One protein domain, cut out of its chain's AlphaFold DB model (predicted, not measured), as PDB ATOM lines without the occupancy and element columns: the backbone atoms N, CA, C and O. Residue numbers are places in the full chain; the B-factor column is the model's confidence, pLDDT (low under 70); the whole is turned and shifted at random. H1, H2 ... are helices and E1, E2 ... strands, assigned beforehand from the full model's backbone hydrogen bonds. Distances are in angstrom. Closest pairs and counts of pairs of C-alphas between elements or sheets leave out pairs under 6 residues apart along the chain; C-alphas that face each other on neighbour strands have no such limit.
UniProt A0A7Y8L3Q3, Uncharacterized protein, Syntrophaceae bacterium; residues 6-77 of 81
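This is residues 6 to 77 of the 81 residues of an uncharacterized protein of Syntrophaceae bacterium (UniProt A0A7Y8L3Q3). Two helices, H1 and H3, lie side by side and run opposite ways, and a small head made of the strand hairpin E1 and E2 and the short helix H2 sits at one end of the pair. The first and last printed residues come near each other at the other end. The printed part has 72 residues, with H1, E1, E2, H2 and H3 in that order; the two-stranded sheet is antiparallel and the class is mixed, helices and strands. It is compact, with a radius of gyration of the C-alphas of 12.6 A and spans of 36 by 27 by 20 A.

H1, residues 6 to 24, touches H3, residues 63 to 76, at a shallow tilt of 25 degrees, opposite ways; the closest C-alphas are those of Arg 16 and Asn 63, 5.6 A apart. E1, residues 30 to 35, and E2, residues 40 to 45, form a hairpin at 140 degrees, with N 33 and O 42 at 2.9 A and N 44 and O 31 at 2.8 A, within hydrogen-bond range. The closest C-alphas of H1 and E2 are those of Ile 22 and Gly 45, 5.6 A apart. H2, residues 46 to 53, follows E2 directly; its closest C-alpha to E1 is that of Gly 46, 4.2 A from that of Lys 30. H2 is apart from H1 and from H3. Every O i to N i+4 pair is within hydrogen-bond range in H1, against 3 of 4 in H2 and 9 of 10 in H3.

H1 begins at C-alpha 6 (4.057, -55.859, -0.876) and is 26.9 A long. E1 measures 15.2 A, E2 16.0 A and H2 11.8 A. H3, 19.7 A, ends at C-alpha 76 (-0.368, -48.263, 3.410).

The C-alphas of Phe 27 and Glu 76 are the farthest apart, 37.5 A; those of Arg 6 and Leu 77 are 7.4 A apart. The printed part has no cut and no long link. Mean pLDDT of the printed part is 84.1; residues 46 to 54 and 56 to 57 are under 70.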
ATOM      1  N   ARG A   6       2.639 -56.015  -0.528       90.50
ATOM      2  CA  ARG A   6       4.057 -55.859  -0.876       90.50
ATOM      3  C   ARG A   6       4.360 -56.520  -2.214       90.50
ATOM      4  O   ARG A   6       5.036 -55.915  -3.044       90.50
ATOM      5  N   GLN A   7       3.810 -57.706  -2.464       91.56
ATOM      6  CA  GLN A   7       3.878 -58.325  -3.790       91.56
ATOM      7  C   GLN A   7       3.232 -57.423  -4.850       91.56
ATOM      8  O   GLN A   7       3.828 -57.187  -5.899       91.56
ATOM      9  N   LEU A   8       2.057 -56.863  -4.552       90.69
ATOM     10  CA  LEU A   8       1.356 -55.949  -5.449       90.69
ATOM     11  C   LEU A   8       2.174 -54.683  -5.743       90.69
ATOM     12  O   LEU A   8       2.293 -54.303  -6.906       90.69
ATOM     13  N   LEU A   9       2.784 -54.071  -4.722       92.81
ATOM     14  CA  LEU A   9       3.683 -52.927  -4.888       92.81
ATOM     15  C   LEU A   9       4.845 -53.272  -5.828       92.81
ATOM     16  O   LEU A   9       5.090 -52.544  -6.789       92.81
ATOM     17  N   ASN A  10       5.508 -54.409  -5.610       91.69
ATOM     18  CA  ASN A  10       6.612 -54.857  -6.461       91.69
ATOM     19  C   ASN A  10       6.167 -55.056  -7.917       91.69
ATOM     20  O   ASN A  10       6.869 -54.638  -8.840       91.69
ATOM     21  N   THR A  11       4.989 -55.644  -8.141       90.31
ATOM     22  CA  THR A  11       4.422 -55.806  -9.486       90.31
ATOM     23  C   THR A  11       4.137 -54.459 -10.153       90.31
ATOM     24  O   THR A  11       4.456 -54.284 -11.329       90.31
ATOM     25  N   VAL A  12       3.578 -53.492  -9.419       91.19
ATOM     26  CA  VAL A  12       3.285 -52.144  -9.936       91.19
ATOM     27  C   VAL A  12       4.571 -51.409 -10.321       91.19
ATOM     28  O   VAL A  12       4.652 -50.869 -11.427       91.19
ATOM     29  N   VAL A  13       5.589 -51.440  -9.454       92.50
ATOM     30  CA  VAL A  13       6.909 -50.836  -9.707       92.50
ATOM     31  C   VAL A  13       7.566 -51.469 -10.936       92.50
ATOM     32  O   VAL A  13       8.004 -50.762 -11.844       92.50
ATOM     33  N   TYR A  14       7.589 -52.802 -11.006       90.56
ATOM     34  CA  TYR A  14       8.157 -53.535 -12.137       90.56
ATOM     35  C   TYR A  14       7.467 -53.174 -13.460       90.56
ATOM     36  O   TYR A  14       8.134 -52.822 -14.436       90.56
ATOM     37  N   ALA A  15       6.130 -53.180 -13.480       86.44
ATOM     38  CA  ALA A  15       5.356 -52.822 -14.662       86.44
ATOM     39  C   ALA A  15       5.624 -51.375 -15.108       86.44
ATOM     40  O   ALA A  15       5.826 -51.134 -16.298       86.44
ATOM     41  N   ARG A  16       5.669 -50.415 -14.173       90.38
ATOM     42  CA  ARG A  16       5.981 -49.007 -14.471       90.38
ATOM     43  C   ARG A  16       7.365 -48.842 -15.087       90.38
ATOM     44  O   ARG A  16       7.489 -48.145 -16.094       90.38
ATOM     45  N   ASN A  17       8.373 -49.515 -14.538       90.44
ATOM     46  CA  ASN A  17       9.751 -49.419 -15.015       90.44
ATOM     47  C   ASN A  17       9.909 -49.952 -16.442       90.44
ATOM     48  O   ASN A  17      10.447 -49.245 -17.293       90.44
ATOM     49  N   ILE A  18       9.374 -51.141 -16.740       86.06
ATOM     50  CA  ILE A  18       9.406 -51.701 -18.104       86.06
ATOM     51  C   ILE A  18       8.728 -50.757 -19.090       86.06
ATOM     52  O   ILE A  18       9.257 -50.460 -20.159       86.06
ATOM     53  N   ARG A  19       7.557 -50.240 -18.718       84.06
ATOM     54  CA  ARG A  19       6.808 -49.310 -19.564       84.06
ATOM     55  C   ARG A  19       7.584 -48.033 -19.819       84.06
ATOM     56  O   ARG A  19       7.624 -47.573 -20.954       84.06
ATOM     57  N   GLN A  20       8.230 -47.490 -18.792       88.31
ATOM     58  CA  GLN A  20       9.033 -46.284 -18.930       88.31
ATOM     59  C   GLN A  20      10.222 -46.513 -19.866       88.31
ATOM     60  O   GLN A  20      10.480 -45.678 -20.730       88.31
ATOM     61  N   GLN A  21      10.902 -47.657 -19.748       87.62
ATOM     62  CA  GLN A  21      11.989 -48.032 -20.654       87.62
ATOM     63  C   GLN A  21      11.510 -48.110 -22.106       87.62
ATOM     64  O   GLN A  21      12.164 -47.572 -22.995       87.62
ATOM     65  N   ILE A  22      10.342 -48.707 -22.349       83.88
ATOM     66  CA  ILE A  22       9.774 -48.802 -23.697       83.88
ATOM     67  C   ILE A  22       9.375 -47.422 -24.245       83.88
ATOM     68  O   ILE A  22       9.681 -47.106 -25.391       83.88
ATOM     69  N   ILE A  23       8.736 -46.575 -23.433       85.19
ATOM     70  CA  ILE A  23       8.349 -45.211 -23.830       85.19
ATOM     71  C   ILE A  23       9.587 -44.370 -24.181       85.19
ATOM     72  O   ILE A  23       9.568 -43.619 -25.161       85.19
ATOM     73  N   CYS A  24      10.670 -44.509 -23.413       88.31
ATOM     74  CA  CYS A  24      11.930 -43.803 -23.647       88.31
ATOM     75  C   CYS A  24      12.769 -44.401 -24.789       88.31
ATOM     76  O   CYS A  24      13.646 -43.716 -25.311       88.31
ATOM     77  N   SER A  25      12.515 -45.648 -25.193       85.81
ATOM     78  CA  SER A  25      13.251 -46.319 -26.268       85.81
ATOM     79  C   SER A  25      13.061 -45.598 -27.605       85.81
ATOM     80  O   SER A  25      11.955 -45.190 -27.960       85.81
ATOM     81  N   SER A  26      14.140 -45.439 -28.370       85.00
ATOM     82  CA  SER A  26      14.093 -45.018 -29.778       85.00
ATOM     83  C   SER A  26      14.000 -46.203 -30.742       85.00
ATOM     84  O   SER A  26      13.676 -46.015 -31.909       85.00
ATOM     85  N   PHE A  27      14.279 -47.416 -30.255       83.25
ATOM     86  CA  PHE A  27      14.304 -48.643 -31.049       83.25
ATOM     87  C   PHE A  27      12.935 -49.326 -31.117       83.25
ATOM     88  O   PHE A  27      12.583 -49.939 -32.120       83.25
ATOM     89  N   THR A  28      12.153 -49.237 -30.043       76.62
ATOM     90  CA  THR A  28      10.856 -49.909 -29.947       76.62
ATOM     91  C   THR A  28       9.774 -49.025 -30.569       76.62
ATOM     92  O   THR A  28       9.626 -47.880 -30.131       76.62
ATOM     93  N   PRO A  29       8.989 -49.525 -31.545       73.94
ATOM     94  CA  PRO A  29       7.814 -48.817 -32.035       73.94
ATOM     95  C   PRO A  29       6.888 -48.453 -30.875       73.94
ATOM     96  O   PRO A  29       6.770 -49.205 -29.905       73.94
ATOM     97  N   LYS A  30       6.235 -47.297 -30.959       77.94
ATOM     98  CA  LYS A  30       5.316 -46.799 -29.928       77.94
ATOM     99  C   LYS A  30       3.914 -46.772 -30.508       77.94
ATOM    100  O   LYS A  30       3.736 -46.415 -31.668       77.94
ATOM    101  N   SER A  31       2.945 -47.153 -29.696       80.56
ATOM    102  CA  SER A  31       1.528 -47.003 -29.992       80.56
ATOM    103  C   SER A  31       0.853 -46.380 -28.784       80.56
ATOM    104  O   SER A  31       1.288 -46.571 -27.647       80.56
ATOM    105  N   ASP A  32      -0.207 -45.629 -29.026       84.81
ATOM    106  CA  ASP A  32      -0.999 -45.088 -27.940       84.81
ATOM    107  C   ASP A  32      -2.057 -46.094 -27.495       84.81
ATOM    108  O   ASP A  32      -2.639 -46.833 -28.288       84.81
ATOM    109  N   PHE A  33      -2.339 -46.091 -26.199       84.50
ATOM    110  CA  PHE A  33      -3.450 -46.824 -25.616       84.50
ATOM    111  C   PHE A  33      -4.298 -45.879 -24.761       84.50
ATOM    112  O   PHE A  33      -3.803 -44.942 -24.133       84.50
ATOM    113  N   TYR A  34      -5.596 -46.137 -24.715       86.00
ATOM    114  CA  TYR A  34      -6.543 -45.458 -23.846       86.00
ATOM    115  C   TYR A  34      -6.455 -45.975 -22.406       86.00
ATOM    116  O   TYR A  34      -6.778 -47.130 -22.119       86.00
ATOM    117  N   CYS A  35      -6.052 -45.102 -21.481       89.75
ATOM    118  CA  CYS A  35      -6.088 -45.386 -20.051       89.75
ATOM    119  C   CYS A  35      -7.496 -45.148 -19.495       89.75
ATOM    120  O   CYS A  35      -7.959 -44.008 -19.451       89.75
ATOM    121  N   ILE A  36      -8.139 -46.196 -18.975       88.69
ATOM    122  CA  ILE A  36      -9.516 -46.099 -18.462       88.69
ATOM    123  C   ILE A  36      -9.645 -45.203 -17.221       88.69
ATOM    124  O   ILE A  36     -10.700 -44.626 -16.985       88.69
ATOM    125  N   LYS A  37      -8.571 -45.062 -16.433       92.00
ATOM    126  CA  LYS A  37      -8.597 -44.265 -15.199       92.00
ATOM    127  C   LYS A  37      -8.533 -42.760 -15.465       92.00
ATOM    128  O   LYS A  37      -9.255 -42.016 -14.818       92.00
ATOM    129  N   CYS A  38      -7.676 -42.305 -16.383       94.56
ATOM    130  CA  CYS A  38      -7.548 -40.871 -16.684       94.56
ATOM    131  C   CYS A  38      -8.250 -40.430 -17.972       94.56
ATOM    132  O   CYS A  38      -8.279 -39.234 -18.250       94.56
ATOM    133  N   GLY A  39      -8.783 -41.365 -18.760       91.88
ATOM    134  CA  GLY A  39      -9.520 -41.076 -19.989       91.88
ATOM    135  C   GLY A  39      -8.675 -40.474 -21.113       91.88
ATOM    136  O   GLY A  39      -9.194 -39.745 -21.953       91.88
ATOM    137  N   LYS A  40      -7.360 -40.723 -21.117       91.88
ATOM    138  CA  LYS A  40      -6.419 -40.163 -22.101       91.88
ATOM    139  C   LYS A  40      -5.694 -41.265 -22.862       91.88
ATOM    140  O   LYS A  40      -5.362 -42.301 -22.281       91.88
ATOM    141  N   LEU A  41      -5.398 -40.989 -24.132       89.06
ATOM    142  CA  LEU A  41      -4.417 -41.743 -24.910       89.06
ATOM    143  C   LEU A  41      -3.020 -41.484 -24.344       89.06
ATOM    144  O   LEU A  41      -2.669 -40.345 -24.033       89.06
ATOM    145  N   ARG A  42      -2.259 -42.554 -24.128       88.81
ATOM    146  CA  ARG A  42      -0.927 -42.525 -23.523       88.81
ATOM    147  C   ARG A  42       0.006 -43.458 -24.290       88.81
ATOM    148  O   ARG A  42      -0.450 -44.523 -24.702       88.81
ATOM    149  N   PRO A  43       1.298 -43.118 -24.401       84.19
ATOM    150  CA  PRO A  43       2.241 -43.950 -25.128       84.19
ATOM    151  C   PRO A  43       2.479 -45.276 -24.401       84.19
ATOM    152  O   PRO A  43       2.600 -45.325 -23.173       84.19
ATOM    153  N   PHE A  44       2.581 -46.351 -25.173       77.88
ATOM    154  CA  PHE A  44       2.961 -47.688 -24.734       77.88
ATOM    155  C   PHE A  44       3.668 -48.442 -25.870       77.88
ATOM    156  O   PHE A  44       3.612 -48.051 -27.033       77.88
ATOM    157  N   GLY A  45       4.398 -49.508 -25.539       70.69
ATOM    158  CA  GLY A  45       5.147 -50.288 -26.527       70.69
ATOM    159  C   GLY A  45       4.267 -50.832 -27.639       70.69
ATOM    160  O   GLY A  45       3.397 -51.638 -27.346       70.69
ATOM    161  N   GLY A  46       4.534 -50.414 -28.877       66.31
ATOM    162  CA  GLY A  46       3.800 -50.664 -30.124       66.31
ATOM    163  C   GLY A  46       2.902 -51.900 -30.139       66.31
ATOM    164  O   GLY A  46       1.778 -51.855 -29.643       66.31
ATOM    165  N   ASP A  47       3.395 -53.003 -30.705       61.66
ATOM    166  CA  ASP A  47       2.633 -54.255 -30.855       61.66
ATOM    167  C   ASP A  47       2.216 -54.873 -29.515       61.66
ATOM    168  O   ASP A  47       1.209 -55.580 -29.435       61.66
ATOM    169  N   LEU A  48       2.942 -54.560 -28.435       63.34
ATOM    170  CA  LEU A  48       2.574 -54.990 -27.088       63.34
ATOM    171  C   LEU A  48       1.234 -54.367 -26.674       63.34
ATOM    172  O   LEU A  48       0.420 -55.059 -26.075       63.34
ATOM    173  N   ALA A  49       0.950 -53.105 -27.030       61.84
ATOM    174  CA  ALA A  49      -0.337 -52.457 -26.753       61.84
ATOM    175  C   ALA A  49      -1.503 -53.243 -27.373       61.84
ATOM    176  O   ALA A  49      -2.506 -53.509 -26.710       61.84
ATOM    177  N   ILE A  50      -1.343 -53.645 -28.637       59.41
ATOM    178  CA  ILE A  50      -2.361 -54.353 -29.422       59.41
ATOM    179  C   ILE A  50      -2.616 -55.747 -28.837       59.41
ATOM    180  O   ILE A  50      -3.771 -56.145 -28.676       59.41
ATOM    181  N   GLN A  51      -1.559 -56.460 -28.434       61.66
ATOM    182  CA  GLN A  51      -1.684 -57.761 -27.767       61.66
ATOM    183  C   GLN A  51      -2.474 -57.687 -26.450       61.66
ATOM    184  O   GLN A  51      -3.176 -58.637 -26.098       61.66
ATOM    185  N   TYR A  52      -2.407 -56.569 -25.722       64.06
ATOM    186  CA  TYR A  52      -3.198 -56.394 -24.501       64.06
ATOM    187  C   TYR A  52      -4.669 -56.073 -24.775       64.06
ATOM    188  O   TYR A  52      -5.524 -56.561 -24.040       64.06
ATOM    189  N   TYR A  53      -4.986 -55.319 -25.831       63.47
ATOM    190  CA  TYR A  53      -6.378 -55.057 -26.223       63.47
ATOM    191  C   TYR A  53      -7.132 -56.313 -26.666       63.47
ATOM    192  O   TYR A  53      -8.343 -56.397 -26.478       63.47
ATOM    193  N   GLY A  54      -6.422 -57.293 -27.229       64.25
ATOM    194  CA  GLY A  54      -7.002 -58.567 -27.652       64.25
ATOM    195  C   GLY A  54      -7.256 -59.570 -26.523       64.25
ATOM    196  O   GLY A  54      -7.873 -60.599 -26.779       64.25
ATOM    197  N   ASN A  55      -6.797 -59.304 -25.294       70.38
ATOM    198  CA  ASN A  55      -6.944 -60.232 -24.174       70.38
ATOM    199  C   ASN A  55      -8.168 -59.885 -23.305       70.38
ATOM    200  O   ASN A  55      -8.161 -58.859 -22.613       70.38
ATOM    201  N   PRO A  56      -9.204 -60.748 -23.268       68.81
ATOM    202  CA  PRO A  56     -10.345 -60.560 -22.381       68.81
ATOM    203  C   PRO A  56      -9.886 -60.469 -20.923       68.81
ATOM    204  O   PRO A  56      -9.127 -61.309 -20.443       68.81
ATOM    205  N   GLY A  57     -10.353 -59.445 -20.208       68.19
ATOM    206  CA  GLY A  57     -10.022 -59.241 -18.795       68.19
ATOM    207  C   GLY A  57      -8.733 -58.457 -18.528       68.19
ATOM    208  O   GLY A  57      -8.386 -58.261 -17.364       68.19
ATOM    209  N   VAL A  58      -8.039 -57.961 -19.558       73.50
ATOM    210  CA  VAL A  58      -6.900 -57.053 -19.371       73.50
ATOM    211  C   VAL A  58      -7.379 -55.603 -19.338       73.50
ATOM    212  O   VAL A  58      -7.981 -55.103 -20.283       73.50
ATOM    213  N   VAL A  59      -7.070 -54.906 -18.243       77.19
ATOM    214  CA  VAL A  59      -7.315 -53.466 -18.096       77.19
ATOM    215  C   VAL A  59      -5.988 -52.722 -18.124       77.19
ATOM    216  O   VAL A  59      -5.060 -53.038 -17.376       77.19
ATOM    217  N   LEU A  60      -5.900 -51.704 -18.980       79.88
ATOM    218  CA  LEU A  60      -4.694 -50.901 -19.138       79.88
ATOM    219  C   LEU A  60      -4.791 -49.579 -18.364       79.88
ATOM    220  O   LEU A  60      -5.695 -48.766 -18.557       79.88
ATOM    221  N   PHE A  61      -3.789 -49.343 -17.518       87.81
ATOM    222  CA  PHE A  61      -3.573 -48.095 -16.783       87.81
ATOM    223  C   PHE A  61      -2.250 -47.464 -17.211       87.81
ATOM    224  O   PHE A  61      -1.279 -48.187 -17.414       87.81
ATOM    225  N   CYS A  62      -2.173 -46.138 -17.338       90.44
ATOM    226  CA  CYS A  62      -0.919 -45.452 -17.672       90.44
ATOM    227  C   CYS A  62       0.048 -45.380 -16.496       90.44
ATOM    228  O   CYS A  62      -0.353 -45.556 -15.345       90.44
ATOM    229  N   ASN A  63       1.321 -45.109 -16.800       91.50
ATOM    230  CA  ASN A  63       2.355 -44.997 -15.777       91.50
ATOM    231  C   ASN A  63       1.987 -43.962 -14.712       91.50
ATOM    232  O   ASN A  63       2.064 -44.310 -13.540       91.50
ATOM    233  N   ASP A  64       1.490 -42.777 -15.081       93.38
ATOM    234  CA  ASP A  64       1.023 -41.760 -14.123       93.38
ATOM    235  C   ASP A  64      -0.022 -42.333 -13.150       93.38
ATOM    236  O   ASP A  64       0.143 -42.290 -11.934       93.38
ATOM    237  N   CYS A  65      -1.065 -42.971 -13.687       94.25
ATOM    238  CA  CYS A  65      -2.153 -43.549 -12.901       94.25
ATOM    239  C   CYS A  65      -1.717 -44.713 -12.007       94.25
ATOM    240  O   CYS A  65      -2.314 -44.909 -10.943       94.25
ATOM    241  N   LEU A  66      -0.729 -45.496 -12.454       92.88
ATOM    242  CA  LEU A  66      -0.083 -46.527 -11.647       92.88
ATOM    243  C   LEU A  66       0.835 -45.921 -10.581       92.88
ATOM    244  O   LEU A  66       1.044 -46.559  -9.561       92.88
ATOM    245  N   GLY A  67       1.358 -44.711 -10.788       94.56
ATOM    246  CA  GLY A  67       2.166 -43.991  -9.800       94.56
ATOM    247  C   GLY A  67       1.356 -43.580  -8.598       94.56
ATOM    248  O   GLY A  67       1.697 -43.944  -7.488       94.56
ATOM    249  N   GLU A  68       0.190 -42.984  -8.833       95.81
ATOM    250  CA  GLU A  68      -0.752 -42.696  -7.749       95.81
ATOM    251  C   GLU A  68      -1.139 -43.954  -6.954       95.81
ATOM    252  O   GLU A  68      -1.491 -43.875  -5.779       95.81
ATOM    253  N   PHE A  69      -1.158 -45.122  -7.604       94.25
ATOM    254  CA  PHE A  69      -1.445 -46.383  -6.930       94.25
ATOM    255  C   PHE A  69      -0.232 -46.912  -6.157       94.25
ATOM    256  O   PHE A  69      -0.390 -47.385  -5.036       94.25
ATOM    257  N   GLU A  70       0.967 -46.786  -6.726       94.31
ATOM    258  CA  GLU A  70       2.234 -47.053  -6.044       94.31
ATOM    259  C   GLU A  70       2.353 -46.223  -4.758       94.31
ATOM    260  O   GLU A  70       2.601 -46.790  -3.698       94.31
ATOM    261  N   ASP A  71       2.094 -44.916  -4.829       94.81
ATOM    262  CA  ASP A  71       2.170 -43.996  -3.688       94.81
ATOM    263  C   ASP A  71       1.203 -44.403  -2.571       94.81
ATOM    264  O   ASP A  71       1.576 -44.448  -1.397       94.81
ATOM    265  N   LYS A  72      -0.029 -44.790  -2.932       93.69
ATOM    266  CA  LYS A  72      -1.011 -45.329  -1.978       93.69
ATOM    267  C   LYS A  72      -0.519 -46.612  -1.315       93.69
ATOM    268  O   LYS A  72      -0.613 -46.741  -0.100       93.69
ATOM    269  N   LEU A  73       0.026 -47.550  -2.090       93.25
ATOM    270  CA  LEU A  73       0.558 -48.803  -1.548       93.25
ATOM    271  C   LEU A  73       1.756 -48.567  -0.626       93.25
ATOM    272  O   LEU A  73       1.860 -49.230   0.402       93.25
ATOM    273  N   ARG A  74       2.643 -47.624  -0.967       93.81
ATOM    274  CA  ARG A  74       3.771 -47.230  -0.112       93.81
ATOM    275  C   ARG A  74       3.288 -46.652   1.215       93.81
ATOM    276  O   ARG A  74       3.761 -47.100   2.256       93.81
ATOM    277  N   ALA A  75       2.310 -45.746   1.179       92.81
ATOM    278  CA  ALA A  75       1.709 -45.169   2.380       92.81
ATOM    279  C   ALA A  75       1.030 -46.233   3.263       92.81
ATOM    280  O   ALA A  75       1.210 -46.242   4.475       92.81
ATOM    281  N   GLU A  76       0.294 -47.177   2.669       91.50
ATOM    282  CA  GLU A  76      -0.368 -48.263   3.410       91.50
ATOM    283  C   GLU A  76       0.597 -49.300   4.001       91.50
ATOM    284  O   GLU A  76       0.235 -50.009   4.942       91.50
ATOM    285  N   LEU A  77       1.787 -49.444   3.418       89.94
ATOM    286  CA  LEU A  77       2.831 -50.361   3.880       89.94
ATOM    287  C   LEU A  77       3.798 -49.708   4.871       89.94
ATOM    288  O   LEU A  77       4.785 -50.349   5.236       89.94
TER     289      LEU A  77